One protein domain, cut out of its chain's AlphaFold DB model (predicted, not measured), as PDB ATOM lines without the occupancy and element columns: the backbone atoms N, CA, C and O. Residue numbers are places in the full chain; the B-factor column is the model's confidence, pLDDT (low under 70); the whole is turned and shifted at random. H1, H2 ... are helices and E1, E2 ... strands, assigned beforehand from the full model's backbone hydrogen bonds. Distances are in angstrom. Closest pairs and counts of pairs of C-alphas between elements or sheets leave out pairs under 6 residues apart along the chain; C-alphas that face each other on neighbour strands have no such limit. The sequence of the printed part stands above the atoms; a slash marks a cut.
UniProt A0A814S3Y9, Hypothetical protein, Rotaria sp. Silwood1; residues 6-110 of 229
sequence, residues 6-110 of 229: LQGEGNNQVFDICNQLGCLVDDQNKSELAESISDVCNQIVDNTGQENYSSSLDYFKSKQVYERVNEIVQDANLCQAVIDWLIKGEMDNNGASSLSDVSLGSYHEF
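AT A GLANCE: This is residues 6 to 110 of the 229 residues of the protein "Hypothetical protein" of Rotaria sp. Silwood1 (UniProt A0A814S3Y9). An arm with H1 and E1 is joined by a free stretch, residues 26 to 32, to a body of three helices: the hairpin H2 and H3, with H4 packed on H3. Long loops and short H5 gather at one end of this body. The 105 printed residues, in order H1 E1 H2 H3 H4 H5, are mostly helix and loose, with a radius of gyration of the C-alphas of 16.4 A and spans of 46 by 33 by 25 A.

IN THESE COORDINATES: H1, residues 13 to 20, begins at C-alpha 13 (18.331, 27.642, 33.219). E1 is 24 to 26, H2 32 to 47 (22.5 A), H3 62 to 73 (15.1 A), H4 76 to 94 (26.9 A) and H5 106 to 109, ending at C-alpha 109 (27.200, 7.449, 36.955).

HOW THE PARTS SIT: H1 is apart from the other helices; E1 pairs with no named strand. H2 and H3 touch, C-alphas 37 and 69 closest at 6.5 A, at a shallow tilt of 31 degrees, opposite ways. H3 touches H4 residues 76 to 83 alone, C-alphas 70 and 79 closest at 5.9 A, at a steep tilt of 56 degrees. H2 and H4 are near each other. Every O i to N i+4 pair is within hydrogen-bond range in H1, H2 and H4, 7 of 8 in H3; H5 is too short for one.

THE WHOLE: C-alphas 20 and 76 are farthest apart, 46.3 A. The printed part has no cut; links H2 to H3 and H4 to H5 are long. Mean pLDDT of the printed part is 70.6, with residues 44 to 63 and 105 to 110 among those under 70.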
ATOM      1  N   LEU A   6      13.088  20.932  41.961       60.66
ATOM      2  CA  LEU A   6      13.997  21.569  41.027       60.66
ATOM      3  C   LEU A   6      15.418  21.413  41.569       60.66
ATOM      4  O   LEU A   6      15.789  22.083  42.528       60.66
ATOM      5  N   GLN A   7      16.156  20.476  40.978       63.03
ATOM      6  CA  GLN A   7      17.513  20.088  41.374       63.03
ATOM      7  C   GLN A   7      18.568  20.957  40.696       63.03
ATOM      8  O   GLN A   7      18.381  21.329  39.536       63.03
ATOM      9  N   GLY A   8      19.689  21.201  41.376       67.38
ATOM     10  CA  GLY A   8      20.847  21.874  40.794       67.38
ATOM     11  C   GLY A   8      20.660  23.372  40.575       67.38
ATOM     12  O   GLY A   8      19.755  23.814  39.866       67.38
ATOM     13  N   GLU A   9      21.564  24.163  41.145       75.56
ATOM     14  CA  GLU A   9      21.607  25.620  40.972       75.56
ATOM     15  C   GLU A   9      22.571  26.012  39.844       75.56
ATOM     16  O   GLU A   9      22.308  26.938  39.076       75.56
ATOM     17  N   GLY A  10      23.685  25.286  39.716       69.81
ATOM     18  CA  GLY A  10      24.692  25.523  38.685       69.81
ATOM     19  C   GLY A  10      24.232  25.074  37.296       69.81
ATOM     20  O   GLY A  10      23.772  23.951  37.123       69.81
ATOM     21  N   ASN A  11      24.389  25.939  36.287       63.38
ATOM     22  CA  ASN A  11      24.069  25.665  34.874       63.38
ATOM     23  C   ASN A  11      22.619  25.208  34.598       63.38
ATOM     24  O   ASN A  11      22.326  24.674  33.529       63.38
ATOM     25  N   ASN A  12      21.684  25.477  35.513       72.38
ATOM     26  CA  ASN A  12      20.283  25.113  35.359       72.38
ATOM     27  C   ASN A  12      19.428  26.336  34.981       72.38
ATOM     28  O   ASN A  12      18.945  27.085  35.826       72.38
ATOM     29  N   GLN A  13      19.159  26.519  33.687       70.44
ATOM     30  CA  GLN A  13      18.331  27.642  33.219       70.44
ATOM     31  C   GLN A  13      16.882  27.594  33.731       70.44
ATOM     32  O   GLN A  13      16.238  28.636  33.864       70.44
ATOM     33  N   VAL A  14      16.342  26.403  34.017       64.12
ATOM     34  CA  VAL A  14      14.997  26.276  34.598       64.12
ATOM     35  C   VAL A  14      15.010  26.804  36.032       64.12
ATOM     36  O   VAL A  14      14.089  27.524  36.424       64.12
ATOM     37  N   PHE A  15      16.083  26.529  36.777       73.88
ATOM     38  CA  PHE A  15      16.315  27.112  38.094       73.88
ATOM     39  C   PHE A  15      16.395  28.631  38.015       73.88
ATOM     40  O   PHE A  15      15.665  29.306  38.740       73.88
ATOM     41  N   ASP A  16      17.184  29.173  37.085       77.25
ATOM     42  CA  ASP A  16      17.314  30.621  36.906       77.25
ATOM     43  C   ASP A  16      15.959  31.293  36.651       77.25
ATOM     44  O   ASP A  16      15.638  32.309  37.270       77.25
ATOM     45  N   ILE A  17      15.130  30.703  35.785       71.81
ATOM     46  CA  ILE A  17      13.785  31.209  35.482       71.81
ATOM     47  C   ILE A  17      12.889  31.140  36.726       71.81
ATOM     48  O   ILE A  17      12.256  32.131  37.089       71.81
ATOM     49  N   CYS A  18      12.833  29.997  37.410       68.12
ATOM     50  CA  CYS A  18      12.008  29.836  38.609       68.12
ATOM     51  C   CYS A  18      12.457  30.754  39.758       68.12
ATOM     52  O   CYS A  18      11.609  31.277  40.490       68.12
ATOM     53  N   ASN A  19      13.763  30.997  39.882       76.31
ATOM     54  CA  ASN A  19      14.355  31.924  40.839       76.31
ATOM     55  C   ASN A  19      13.988  33.381  40.510       76.31
ATOM     56  O   ASN A  19      13.499  34.105  41.374       76.31
ATOM     57  N   GLN A  20      14.121  33.797  39.243       78.25
ATOM     58  CA  GLN A  20      13.702  35.128  38.776       78.25
ATOM     59  C   GLN A  20      12.210  35.389  39.009       78.25
ATOM     60  O   GLN A  20      11.812  36.510  39.321       78.25
ATOM     61  N   LEU A  21      11.384  34.349  38.883       72.31
ATOM     62  CA  LEU A  21       9.945  34.413  39.131       72.31
ATOM     63  C   LEU A  21       9.577  34.320  40.624       72.31
ATOM     64  O   LEU A  21       8.390  34.352  40.953       72.31
ATOM     65  N   GLY A  22      10.552  34.179  41.533       74.38
ATOM     66  CA  GLY A  22      10.316  34.067  42.976       74.38
ATOM     67  C   GLY A  22       9.468  32.850  43.357       74.38
ATOM     68  O   GLY A  22       8.655  32.920  44.279       74.38
ATOM     69  N   CYS A  23       9.590  31.760  42.595       71.44
ATOM     70  CA  CYS A  23       8.760  30.566  42.745       71.44
ATOM     71  C   CYS A  23       9.402  29.486  43.620       71.44
ATOM     72  O   CYS A  23       8.721  28.524  43.954       71.44
ATOM     73  N   LEU A  24      10.677  29.627  43.981       72.56
ATOM     74  CA  LEU A  24      11.422  28.626  44.741       72.56
ATOM     75  C   LEU A  24      11.198  28.792  46.249       72.56
ATOM     76  O   LEU A  24      11.252  29.907  46.768       72.56
ATOM     77  N   VAL A  25      10.981  27.680  46.946       72.44
ATOM     78  CA  VAL A  25      10.987  27.594  48.413       72.44
ATOM     79  C   VAL A  25      11.838  26.412  48.861       72.44
ATOM     80  O   VAL A  25      11.923  25.401  48.160       72.44
ATOM     81  N   ASP A  26      12.449  26.546  50.033       67.94
ATOM     82  CA  ASP A  26      13.181  25.456  50.673       67.94
ATOM     83  C   ASP A  26      12.206  24.552  51.437       67.94
ATOM     84  O   ASP A  26      11.263  25.039  52.074       67.94
ATOM     85  N   ASP A  27      12.436  23.239  51.400       61.75
ATOM     86  CA  ASP A  27      11.690  22.300  52.232       61.75
ATOM     87  C   ASP A  27      12.175  22.394  53.689       61.75
ATOM     88  O   ASP A  27      13.255  21.924  54.036       61.75
ATOM     89  N   GLN A  28      11.401  23.068  54.544       57.88
ATOM     90  CA  GLN A  28      11.760  23.308  55.950       57.88
ATOM     91  C   GLN A  28      11.124  22.312  56.933       57.88
ATOM     92  O   GLN A  28      11.367  22.419  58.133       57.88
ATOM     93  N   ASN A  29      10.293  21.371  56.466       55.81
ATOM     94  CA  ASN A  29       9.520  20.472  57.335       55.81
ATOM     95  C   ASN A  29       9.760  18.999  56.993       55.81
ATOM     96  O   ASN A  29       8.831  18.258  56.664       55.81
ATOM     97  N   LYS A  30      11.005  18.549  57.142       59.19
ATOM     98  CA  LYS A  30      11.300  17.119  57.156       59.19
ATOM     99  C   LYS A  30      11.074  16.564  58.561       59.19
ATOM    100  O   LYS A  30      11.488  17.141  59.562       59.19
ATOM    101  N   SER A  31      10.356  15.449  58.652       67.44
ATOM    102  CA  SER A  31      10.243  14.699  59.906       67.44
ATOM    103  C   SER A  31      11.601  14.074  60.224       67.44
ATOM    104  O   SER A  31      12.152  13.409  59.352       67.44
ATOM    105  N   GLU A  32      12.084  14.167  61.467       73.88
ATOM    106  CA  GLU A  32      13.326  13.501  61.915       73.88
ATOM    107  C   GLU A  32      13.334  12.000  61.564       73.88
ATOM    108  O   GLU A  32      14.355  11.431  61.181       73.88
ATOM    109  N   LEU A  33      12.162  11.353  61.630       68.62
ATOM    110  CA  LEU A  33      11.987   9.962  61.207       68.62
ATOM    111  C   LEU A  33      12.219   9.762  59.699       68.62
ATOM    112  O   LEU A  33      12.805   8.761  59.303       68.62
ATOM    113  N   ALA A  34      11.755  10.691  58.860       68.62
ATOM    114  CA  ALA A  34      11.919  10.608  57.412       68.62
ATOM    115  C   ALA A  34      13.381  10.841  57.011       68.62
ATOM    116  O   ALA A  34      13.892  10.105  56.174       68.62
ATOM    117  N   GLU A  35      14.064  11.788  57.662       75.00
ATOM    118  CA  GLU A  35      15.510  11.997  57.494       75.00
ATOM    119  C   GLU A  35      16.295  10.750  57.904       75.00
ATOM    120  O   GLU A  35      17.075  10.229  57.116       75.00
ATOM    121  N   SER A  36      15.997  10.188  59.079       76.19
ATOM    122  CA  SER A  36      16.670   8.977  59.569       76.19
ATOM    123  C   SER A  36      16.490   7.780  58.625       76.19
ATOM    124  O   SER A  36      17.415   6.994  58.429       76.19
ATOM    125  N   ILE A  37      15.301   7.627  58.035       72.00
ATOM    126  CA  ILE A  37      15.031   6.582  57.038       72.00
ATOM    127  C   ILE A  37      15.801   6.868  55.742       72.00
ATOM    128  O   ILE A  37      16.442   5.959  55.216       72.00
ATOM    129  N   SER A  38      15.777   8.111  55.253       72.69
ATOM    130  CA  SER A  38      16.493   8.520  54.039       72.69
ATOM    131  C   SER A  38      18.002   8.297  54.170       72.69
ATOM    132  O   SER A  38      18.621   7.737  53.270       72.69
ATOM    133  N   ASP A  39      18.584   8.644  55.319       77.75
ATOM    134  CA  ASP A  39      20.001   8.433  55.616       77.75
ATOM    135  C   ASP A  39      20.373   6.948  55.605       77.75
ATOM    136  O   ASP A  39      21.415   6.561  55.070       77.75
ATOM    137  N   VAL A  40      19.519   6.089  56.174       76.44
ATOM    138  CA  VAL A  40      19.720   4.635  56.127       76.44
ATOM    139  C   VAL A  40      19.718   4.133  54.687       76.44
ATOM    140  O   VAL A  40      20.568   3.311  54.343       76.44
ATOM    141  N   CYS A  41      18.798   4.619  53.854       69.31
ATOM    142  CA  CYS A  41      18.718   4.245  52.446       69.31
ATOM    143  C   CYS A  41      19.962   4.688  51.670       69.31
ATOM    144  O   CYS A  41      20.603   3.841  51.047       69.31
ATOM    145  N   ASN A  42      20.363   5.954  51.801       71.88
ATOM    146  CA  ASN A  42      21.550   6.507  51.144       71.88
ATOM    147  C   ASN A  42      22.818   5.727  51.528       71.88
ATOM    148  O   ASN A  42      23.563   5.268  50.667       71.88
ATOM    149  N   GLN A  43      23.000   5.434  52.820       74.50
ATOM    150  CA  GLN A  43      24.130   4.623  53.282       74.50
ATOM    151  C   GLN A  43      24.132   3.203  52.706       74.50
ATOM    152  O   GLN A  43      25.198   2.611  52.538       74.50
ATOM    153  N   ILE A  44      22.965   2.594  52.481       67.88
ATOM    154  CA  ILE A  44      22.900   1.259  51.875       67.88
ATOM    155  C   ILE A  44      23.351   1.334  50.413       67.88
ATOM    156  O   ILE A  44      24.118   0.464  50.009       67.88
ATOM    157  N   VAL A  45      22.931   2.367  49.672       65.00
ATOM    158  CA  VAL A  45      23.323   2.619  48.273       65.00
ATOM    159  C   VAL A  45      24.831   2.866  48.146       65.00
ATOM    160  O   VAL A  45      25.493   2.231  47.323       65.00
ATOM    161  N   ASP A  46      25.406   3.692  49.021       65.81
ATOM    162  CA  ASP A  46      26.840   4.005  48.997       65.81
ATOM    163  C   ASP A  46      27.722   2.773  49.274       65.81
ATOM    164  O   ASP A  46      28.770   2.576  48.656       65.81
ATOM    165  N   ASN A  47      27.303   1.906  50.203       63.91
ATOM    166  CA  ASN A  47      28.120   0.778  50.675       63.91
ATOM    167  C   ASN A  47      28.143  -0.435  49.735       63.91
ATOM    168  O   ASN A  47      28.966  -1.339  49.882       63.91
ATOM    169  N   THR A  48      27.228  -0.502  48.784       57.38
ATOM    170  CA  THR A  48      27.088  -1.609  47.825       57.38
ATOM    171  C   THR A  48      27.833  -1.413  46.515       57.38
ATOM    172  O   THR A  48      27.954  -2.369  45.752       57.38
ATOM    173  N   GLY A  49      28.400  -0.229  46.276       52.72
ATOM    174  CA  GLY A  49      29.204   0.083  45.089       52.72
ATOM    175  C   GLY A  49      30.499  -0.734  44.933       52.72
ATOM    176  O   GLY A  49      31.287  -0.466  44.032       52.72
ATOM    177  N   GLN A  50      30.751  -1.732  45.790       51.06
ATOM    178  CA  GLN A  50      31.904  -2.634  45.682       51.06
ATOM    179  C   GLN A  50      31.604  -3.977  44.991       51.06
ATOM    180  O   GLN A  50      32.551  -4.704  44.688       51.06
ATOM    181  N   GLU A  51      30.344  -4.317  44.682       48.06
ATOM    182  CA  GLU A  51      30.001  -5.601  44.042       48.06
ATOM    183  C   GLU A  51      29.078  -5.449  42.810       48.06
ATOM    184  O   GLU A  51      27.893  -5.168  42.923       48.06
ATOM    185  N   ASN A  52      29.642  -5.725  41.625       51.19
ATOM    186  CA  ASN A  52      29.000  -6.087  40.347       51.19
ATOM    187  C   ASN A  52      27.827  -5.224  39.806       51.19
ATOM    188  O   ASN A  52      26.653  -5.461  40.097       51.19
ATOM    189  N   TYR A  53      28.165  -4.388  38.813       50.81
ATOM    190  CA  TYR A  53      27.301  -3.596  37.912       50.81
ATOM    191  C   TYR A  53      26.178  -4.362  37.173       50.81
ATOM    192  O   TYR A  53      25.331  -3.743  36.541       50.81
ATOM    193  N   SER A  54      26.166  -5.697  37.211       50.09
ATOM    194  CA  SER A  54      25.222  -6.557  36.477       50.09
ATOM    195  C   SER A  54      24.018  -7.027  37.303       50.09
ATOM    196  O   SER A  54      23.226  -7.846  36.828       50.09
ATOM    197  N   SER A  55      23.892  -6.557  38.545       59.28
ATOM    198  CA  SER A  55      22.773  -6.892  39.425       59.28
ATOM    199  C   SER A  55      21.637  -5.874  39.315       59.28
ATOM    200  O   SER A  55      21.853  -4.682  39.090       59.28
ATOM    201  N   SER A  56      20.409  -6.368  39.440       62.44
ATOM    202  CA  SER A  56      19.203  -5.552  39.480       62.44
ATOM    203  C   SER A  56      19.024  -4.851  40.819       62.44
ATOM    204  O   SER A  56      19.356  -5.400  41.871       62.44
ATOM    205  N   LEU A  57      18.422  -3.660  40.788       63.84
ATOM    206  CA  LEU A  57      17.994  -2.932  41.985       63.84
ATOM    207  C   LEU A  57      16.919  -3.704  42.782       63.84
ATOM    208  O   LEU A  57      16.706  -3.432  43.960       63.84
ATOM    209  N   ASP A  58      16.301  -4.713  42.153       54.16
ATOM    210  CA  ASP A  58      15.272  -5.639  42.672       54.16
ATOM    211  C   ASP A  58      15.518  -6.176  44.079       54.16
ATOM    212  O   ASP A  58      14.598  -6.604  44.778       54.16
ATOM    213  N   TYR A  59      16.777  -6.224  44.492       51.62
ATOM    214  CA  TYR A  59      17.155  -6.787  45.768       51.62
ATOM    215  C   TYR A  59      18.354  -6.054  46.338       51.62
ATOM    216  O   TYR A  59      19.362  -6.648  46.723       51.62
ATOM    217  N   PHE A  60      18.218  -4.740  46.460       57.22
ATOM    218  CA  PHE A  60      19.043  -3.942  47.350       57.22
ATOM    219  C   PHE A  60      18.731  -4.245  48.810       57.22
ATOM    220  O   PHE A  60      18.178  -3.446  49.554       57.22
ATOM    221  N   LYS A  61      19.002  -5.511  49.154       59.06
ATOM    222  CA  LYS A  61      18.692  -6.217  50.384       59.06
ATOM    223  C   LYS A  61      17.448  -5.630  51.041       59.06
ATOM    224  O   LYS A  61      17.565  -4.987  52.075       59.06
ATOM    225  N   SER A  62      16.254  -5.901  50.514       63.62
ATOM    226  CA  SER A  62      15.009  -5.590  51.236       63.62
ATOM    227  C   SER A  62      15.059  -6.139  52.664       63.62
ATOM    228  O   SER A  62      14.554  -5.505  53.573       63.62
ATOM    229  N   LYS A  63      15.821  -7.218  52.893       66.38
ATOM    230  CA  LYS A  63      16.259  -7.657  54.221       66.38
ATOM    231  C   LYS A  63      17.125  -6.644  54.999       66.38
ATOM    232  O   LYS A  63      16.816  -6.426  56.153       66.38
ATOM    233  N   GLN A  64      18.173  -6.040  54.434       73.56
ATOM    234  CA  GLN A  64      18.995  -5.028  55.129       73.56
ATOM    235  C   GLN A  64      18.266  -3.698  55.308       73.56
ATOM    236  O   GLN A  64      18.371  -3.115  56.380       73.56
ATOM    237  N   VAL A  65      17.504  -3.235  54.311       75.56
ATOM    238  CA  VAL A  65      16.625  -2.069  54.484       75.56
ATOM    239  C   VAL A  65      15.620  -2.367  55.589       75.56
ATOM    240  O   VAL A  65      15.511  -1.586  56.522       75.56
ATOM    241  N   TYR A  66      14.962  -3.532  55.562       79.31
ATOM    242  CA  TYR A  66      14.049  -3.945  56.628       79.31
ATOM    243  C   TYR A  66      14.746  -4.028  57.984       79.31
ATOM    244  O   TYR A  66      14.232  -3.479  58.945       79.31
ATOM    245  N   GLU A  67      15.905  -4.681  58.088       83.81
ATOM    246  CA  GLU A  67      16.657  -4.820  59.340       83.81
ATOM    247  C   GLU A  67      17.020  -3.447  59.918       83.81
ATOM    248  O   GLU A  67      16.728  -3.195  61.084       83.81
ATOM    249  N   ARG A  68      17.554  -2.535  59.095       83.56
ATOM    250  CA  ARG A  68      17.967  -1.193  59.535       83.56
ATOM    251  C   ARG A  68      16.792  -0.250  59.796       83.56
ATOM    252  O   ARG A  68      16.810   0.488  60.773       83.56
ATOM    253  N   VAL A  69      15.738  -0.293  58.981       81.06
ATOM    254  CA  VAL A  69      14.503   0.464  59.250       81.06
ATOM    255  C   VAL A  69      13.833  -0.069  60.517       81.06
ATOM    256  O   VAL A  69      13.339   0.714  61.321       81.06
ATOM    257  N   ASN A  70      13.876  -1.380  60.764       85.56
ATOM    258  CA  ASN A  70      13.316  -1.988  61.967       85.56
ATOM    259  C   ASN A  70      14.085  -1.624  63.246       85.56
ATOM    260  O   ASN A  70      13.471  -1.605  64.310       85.56
ATOM    261  N   GLU A  71      15.374  -1.280  63.165       87.31
ATOM    262  CA  GLU A  71      16.119  -0.705  64.299       87.31
ATOM    263  C   GLU A  71      15.540   0.653  64.740       87.31
ATOM    264  O   GLU A  71      15.529   0.952  65.937       87.31
ATOM    265  N   ILE A  72      15.011   1.435  63.791       81.31
ATOM    266  CA  ILE A  72      14.430   2.770  64.016       81.31
ATOM    267  C   ILE A  72      12.952   2.667  64.401       81.31
ATOM    268  O   ILE A  72      12.501   3.259  65.378       81.31
ATOM    269  N   VAL A  73      12.190   1.926  63.601       80.44
ATOM    270  CA  VAL A  73      10.727   1.932  63.611       80.44
ATOM    271  C   VAL A  73      10.158   0.920  64.607       80.44
ATOM    272  O   VAL A  73       9.144   1.196  65.242       80.44
ATOM    273  N   GLN A  74      10.805  -0.244  64.746       84.19
ATOM    274  CA  GLN A  74      10.411  -1.341  65.646       84.19
ATOM    275  C   GLN A  74       8.954  -1.823  65.483       84.19
ATOM    276  O   GLN A  74       8.375  -2.405  66.401       84.19
ATOM    277  N   ASP A  75       8.367  -1.627  64.302       84.31
ATOM    278  CA  ASP A  75       7.024  -2.079  63.937       84.31
ATOM    279  C   ASP A  75       7.063  -2.699  62.539       84.31
ATOM    280  O   ASP A  75       7.387  -2.036  61.557       84.31
ATOM    281  N   ALA A  76       6.714  -3.981  62.443       82.25
ATOM    282  CA  ALA A  76       6.824  -4.738  61.200       82.25
ATOM    283  C   ALA A  76       5.934  -4.193  60.066       82.25
ATOM    284  O   ALA A  76       6.336  -4.224  58.903       82.25
ATOM    285  N   ASN A  77       4.740  -3.681  60.388       80.25
ATOM    286  CA  ASN A  77       3.821  -3.145  59.384       80.25
ATOM    287  C   ASN A  77       4.325  -1.800  58.858       80.25
ATOM    288  O   ASN A  77       4.257  -1.542  57.657       80.25
ATOM    289  N   LEU A  78       4.846  -0.954  59.747       75.81
ATOM    290  CA  LEU A  78       5.405   0.339  59.376       75.81
ATOM    291  C   LEU A  78       6.734   0.178  58.624       75.81
ATOM    292  O   LEU A  78       6.938   0.863  57.628       75.81
ATOM    293  N   CYS A  79       7.581  -0.785  59.003       78.75
ATOM    294  CA  CYS A  79       8.765  -1.168  58.227       78.75
ATOM    295  C   CYS A  79       8.394  -1.572  56.797       78.75
ATOM    296  O   CYS A  79       9.004  -1.093  55.844       78.75
ATOM    297  N   GLN A  80       7.368  -2.414  56.637       78.62
ATOM    298  CA  GLN A  80       6.906  -2.814  55.310       78.62
ATOM    299  C   GLN A  80       6.349  -1.623  54.520       78.62
ATOM    300  O   GLN A  80       6.686  -1.466  53.353       78.62
ATOM    301  N   ALA A  81       5.565  -0.747  55.154       78.44
ATOM    302  CA  ALA A  81       5.031   0.448  54.502       78.44
ATOM    303  C   ALA A  81       6.136   1.415  54.038       78.44
ATOM    304  O   ALA A  81       6.027   1.996  52.960       78.44
ATOM    305  N   VAL A  82       7.206   1.566  54.826       76.69
ATOM    306  CA  VAL A  82       8.388   2.356  54.453       76.69
ATOM    307  C   VAL A  82       9.094   1.734  53.250       76.69
ATOM    308  O   VAL A  82       9.407   2.447  52.303       76.69
ATOM    309  N   ILE A  83       9.292   0.414  53.240       75.94
ATOM    310  CA  ILE A  83       9.904  -0.289  52.101       75.94
ATOM    311  C   ILE A  83       9.051  -0.146  50.841       75.94
ATOM    312  O   ILE A  83       9.587   0.164  49.781       75.94
ATOM    313  N   ASP A  84       7.736  -0.328  50.945       77.31
ATOM    314  CA  ASP A  84       6.822  -0.180  49.813       77.31
ATOM    315  C   ASP A  84       6.845   1.259  49.269       77.31
ATOM    316  O   ASP A  84       6.818   1.472  48.053       77.31
ATOM    317  N   TRP A  85       6.920   2.254  50.161       77.31
ATOM    318  CA  TRP A  85       7.068   3.661  49.792       77.31
ATOM    319  C   TRP A  85       8.397   3.933  49.080       77.31
ATOM    320  O   TRP A  85       8.380   4.558  48.021       77.31
ATOM    321  N   LEU A  86       9.512   3.413  49.603       75.69
ATOM    322  CA  LEU A  86      10.838   3.528  48.990       75.69
ATOM    323  C   LEU A  86      10.865   2.892  47.601       75.69
ATOM    324  O   LEU A  86      11.211   3.558  46.635       75.69
ATOM    325  N   ILE A  87      10.415   1.638  47.474       75.19
ATOM    326  CA  ILE A  87      10.362   0.920  46.191       75.19
ATOM    327  C   ILE A  87       9.563   1.718  45.165       75.19
ATOM    328  O   ILE A  87       9.993   1.889  44.026       75.19
ATOM    329  N   LYS A  88       8.399   2.234  45.570       75.88
ATOM    330  CA  LYS A  88       7.571   3.053  44.691       75.88
ATOM    331  C   LYS A  88       8.260   4.367  44.319       75.88
ATOM    332  O   LYS A  88       8.149   4.783  43.171       75.88
ATOM    333  N   GLY A  89       8.955   5.000  45.261       76.19
ATOM    334  CA  GLY A  89       9.770   6.188  45.018       76.19
ATOM    335  C   GLY A  89      10.864   5.932  43.984       76.19
ATOM    336  O   GLY A  89      10.978   6.692  43.028       76.19
ATOM    337  N   GLU A  90      11.583   4.816  44.105       75.06
ATOM    338  CA  GLU A  90      12.636   4.436  43.160       75.06
ATOM    339  C   GLU A  90      12.091   4.113  41.770       75.06
ATOM    340  O   GLU A  90      12.649   4.540  40.758       75.06
ATOM    341  N   MET A  91      10.965   3.398  41.699       75.88
ATOM    342  CA  MET A  91      10.277   3.132  40.435       75.88
ATOM    343  C   MET A  91       9.804   4.429  39.769       75.88
ATOM    344  O   MET A  91       9.949   4.584  38.556       75.88
ATOM    345  N   ASP A  92       9.274   5.370  40.558       73.25
ATOM    346  CA  ASP A  92       8.869   6.693  40.085       73.25
ATOM    347  C   ASP A  92      10.074   7.501  39.582       73.25
ATOM    348  O   ASP A  92       9.962   8.153  38.546       73.25
ATOM    349  N   ASN A  93      11.203   7.476  40.297       72.81
ATOM    350  CA  ASN A  93      12.397   8.241  39.939       72.81
ATOM    351  C   ASN A  93      13.008   7.720  38.631       72.81
ATOM    352  O   ASN A  93      13.208   8.474  37.682       72.81
ATOM    353  N   ASN A  94      13.160   6.400  38.523       75.00
ATOM    354  CA  ASN A  94      13.750   5.740  37.358       75.00
ATOM    355  C   ASN A  94      12.763   5.529  36.198       75.00
ATOM    356  O   ASN A  94      13.142   4.999  35.157       75.00
ATOM    357  N   GLY A  95      11.484   5.888  36.364       74.00
ATOM    358  CA  GLY A  95      10.448   5.644  35.354       74.00
ATOM    359  C   GLY A  95      10.259   4.155  35.022       74.00
ATOM    360  O   GLY A  95       9.797   3.815  33.930       74.00
ATOM    361  N   ALA A  96      10.630   3.265  35.945       77.38
ATOM    362  CA  ALA A  96      10.686   1.827  35.734       77.38
ATOM    363  C   ALA A  96       9.408   1.135  36.224       77.38
ATOM    364  O   ALA A  96       8.855   1.456  37.274       77.38
ATOM    365  N   SER A  97       8.947   0.122  35.486       78.00
ATOM    366  CA  SER A  97       7.824  -0.728  35.915       78.00
ATOM    367  C   SER A  97       8.223  -1.810  36.920       78.00
ATOM    368  O   SER A  97       7.346  -2.465  37.478       78.00
ATOM    369  N   SER A  98       9.527  -2.012  37.127       80.94
ATOM    370  CA  SER A  98      10.104  -2.975  38.062       80.94
ATOM    371  C   SER A  98      11.534  -2.565  38.416       80.94
ATOM    372  O   SER A  98      12.294  -2.176  37.529       80.94
ATOM    373  N   LEU A  99      11.927  -2.701  39.685       75.19
ATOM    374  CA  LEU A  99      13.322  -2.505  40.101       75.19
ATOM    375  C   LEU A  99      14.237  -3.642  39.610       75.19
ATOM    376  O   LEU A  99      15.451  -3.464  39.537       75.19
ATOM    377  N   SER A 100      13.666  -4.773  39.177       75.12
ATOM    378  CA  SER A 100      14.370  -5.875  38.497       75.12
ATOM    379  C   SER A 100      15.169  -5.441  37.294       75.12
ATOM    380  O   SER A 100      16.152  -6.081  36.930       75.12
ATOM    381  N   ASP A 101      14.724  -4.365  36.668       76.88
ATOM    382  CA  ASP A 101      15.277  -3.934  35.408       76.88
ATOM    383  C   ASP A 101      16.199  -2.737  35.589       76.88
ATOM    384  O   ASP A 101      16.975  -2.482  34.681       76.88
ATOM    385  N   VAL A 102      16.195  -2.058  36.743       76.44
ATOM    386  CA  VAL A 102      17.032  -0.879  37.022       76.44
ATOM    387  C   VAL A 102      18.431  -1.318  37.457       76.44
ATOM    388  O   VAL A 102      18.575  -2.143  38.362       76.44
ATOM    389  N   SER A 103      19.471  -0.780  36.815       76.38
ATOM    390  CA  SER A 103      20.864  -1.049  37.185       76.38
ATOM    391  C   SER A 103      21.247  -0.295  38.450       76.38
ATOM    392  O   SER A 103      21.085   0.923  38.515       76.38
ATOM    393  N   LEU A 104      21.848  -0.991  39.417       70.62
ATOM    394  CA  LEU A 104      22.476  -0.325  40.557       70.62
ATOM    395  C   LEU A 104      23.586   0.640  40.113       70.62
ATOM    396  O   LEU A 104      23.719   1.729  40.663       70.62
ATOM    397  N   GLY A 105      24.401   0.238  39.134       66.00
ATOM    398  CA  GLY A 105      25.578   1.009  38.724       66.00
ATOM    399  C   GLY A 105      25.245   2.416  38.221       66.00
ATOM    400  O   GLY A 105      26.102   3.293  38.251       66.00
ATOM    401  N   SER A 106      23.990   2.642  37.825       66.25
ATOM    402  CA  SER A 106      23.491   3.923  37.328       66.25
ATOM    403  C   SER A 106      23.584   5.067  38.344       66.25
ATOM    404  O   SER A 106      23.884   6.192  37.952       66.25
ATOM    405  N   TYR A 107      23.434   4.786  39.644       64.62
ATOM    406  CA  TYR A 107      23.490   5.807  40.700       64.62
ATOM    407  C   TYR A 107      24.885   6.409  40.884       64.62
ATOM    408  O   TYR A 107      25.005   7.540  41.332       64.62
ATOM    409  N   HIS A 108      25.946   5.682  40.523       64.25
ATOM    410  CA  HIS A 108      27.316   6.205  40.570       64.25
ATOM    411  C   HIS A 108      27.704   6.977  39.308       64.25
ATOM    412  O   HIS A 108      28.715   7.675  39.287       64.25
ATOM    413  N   GLU A 109      26.947   6.792  38.230       64.50
ATOM    414  CA  GLU A 109      27.200   7.449  36.955       64.50
ATOM    415  C   GLU A 109      26.463   8.783  36.841       64.50
ATOM    416  O   GLU A 109      26.900   9.656  36.082       64.50
ATOM    417  N   PHE A 110      25.378   8.943  37.594       64.12
ATOM    418  CA  PHE A 110      24.719  10.222  37.749       64.12
ATOM    419  C   PHE A 110      25.555  11.133  38.650       64.12
ATOM    420  O   PHE A 110      26.044  10.723  39.699       64.12
TER     421      PHE A 110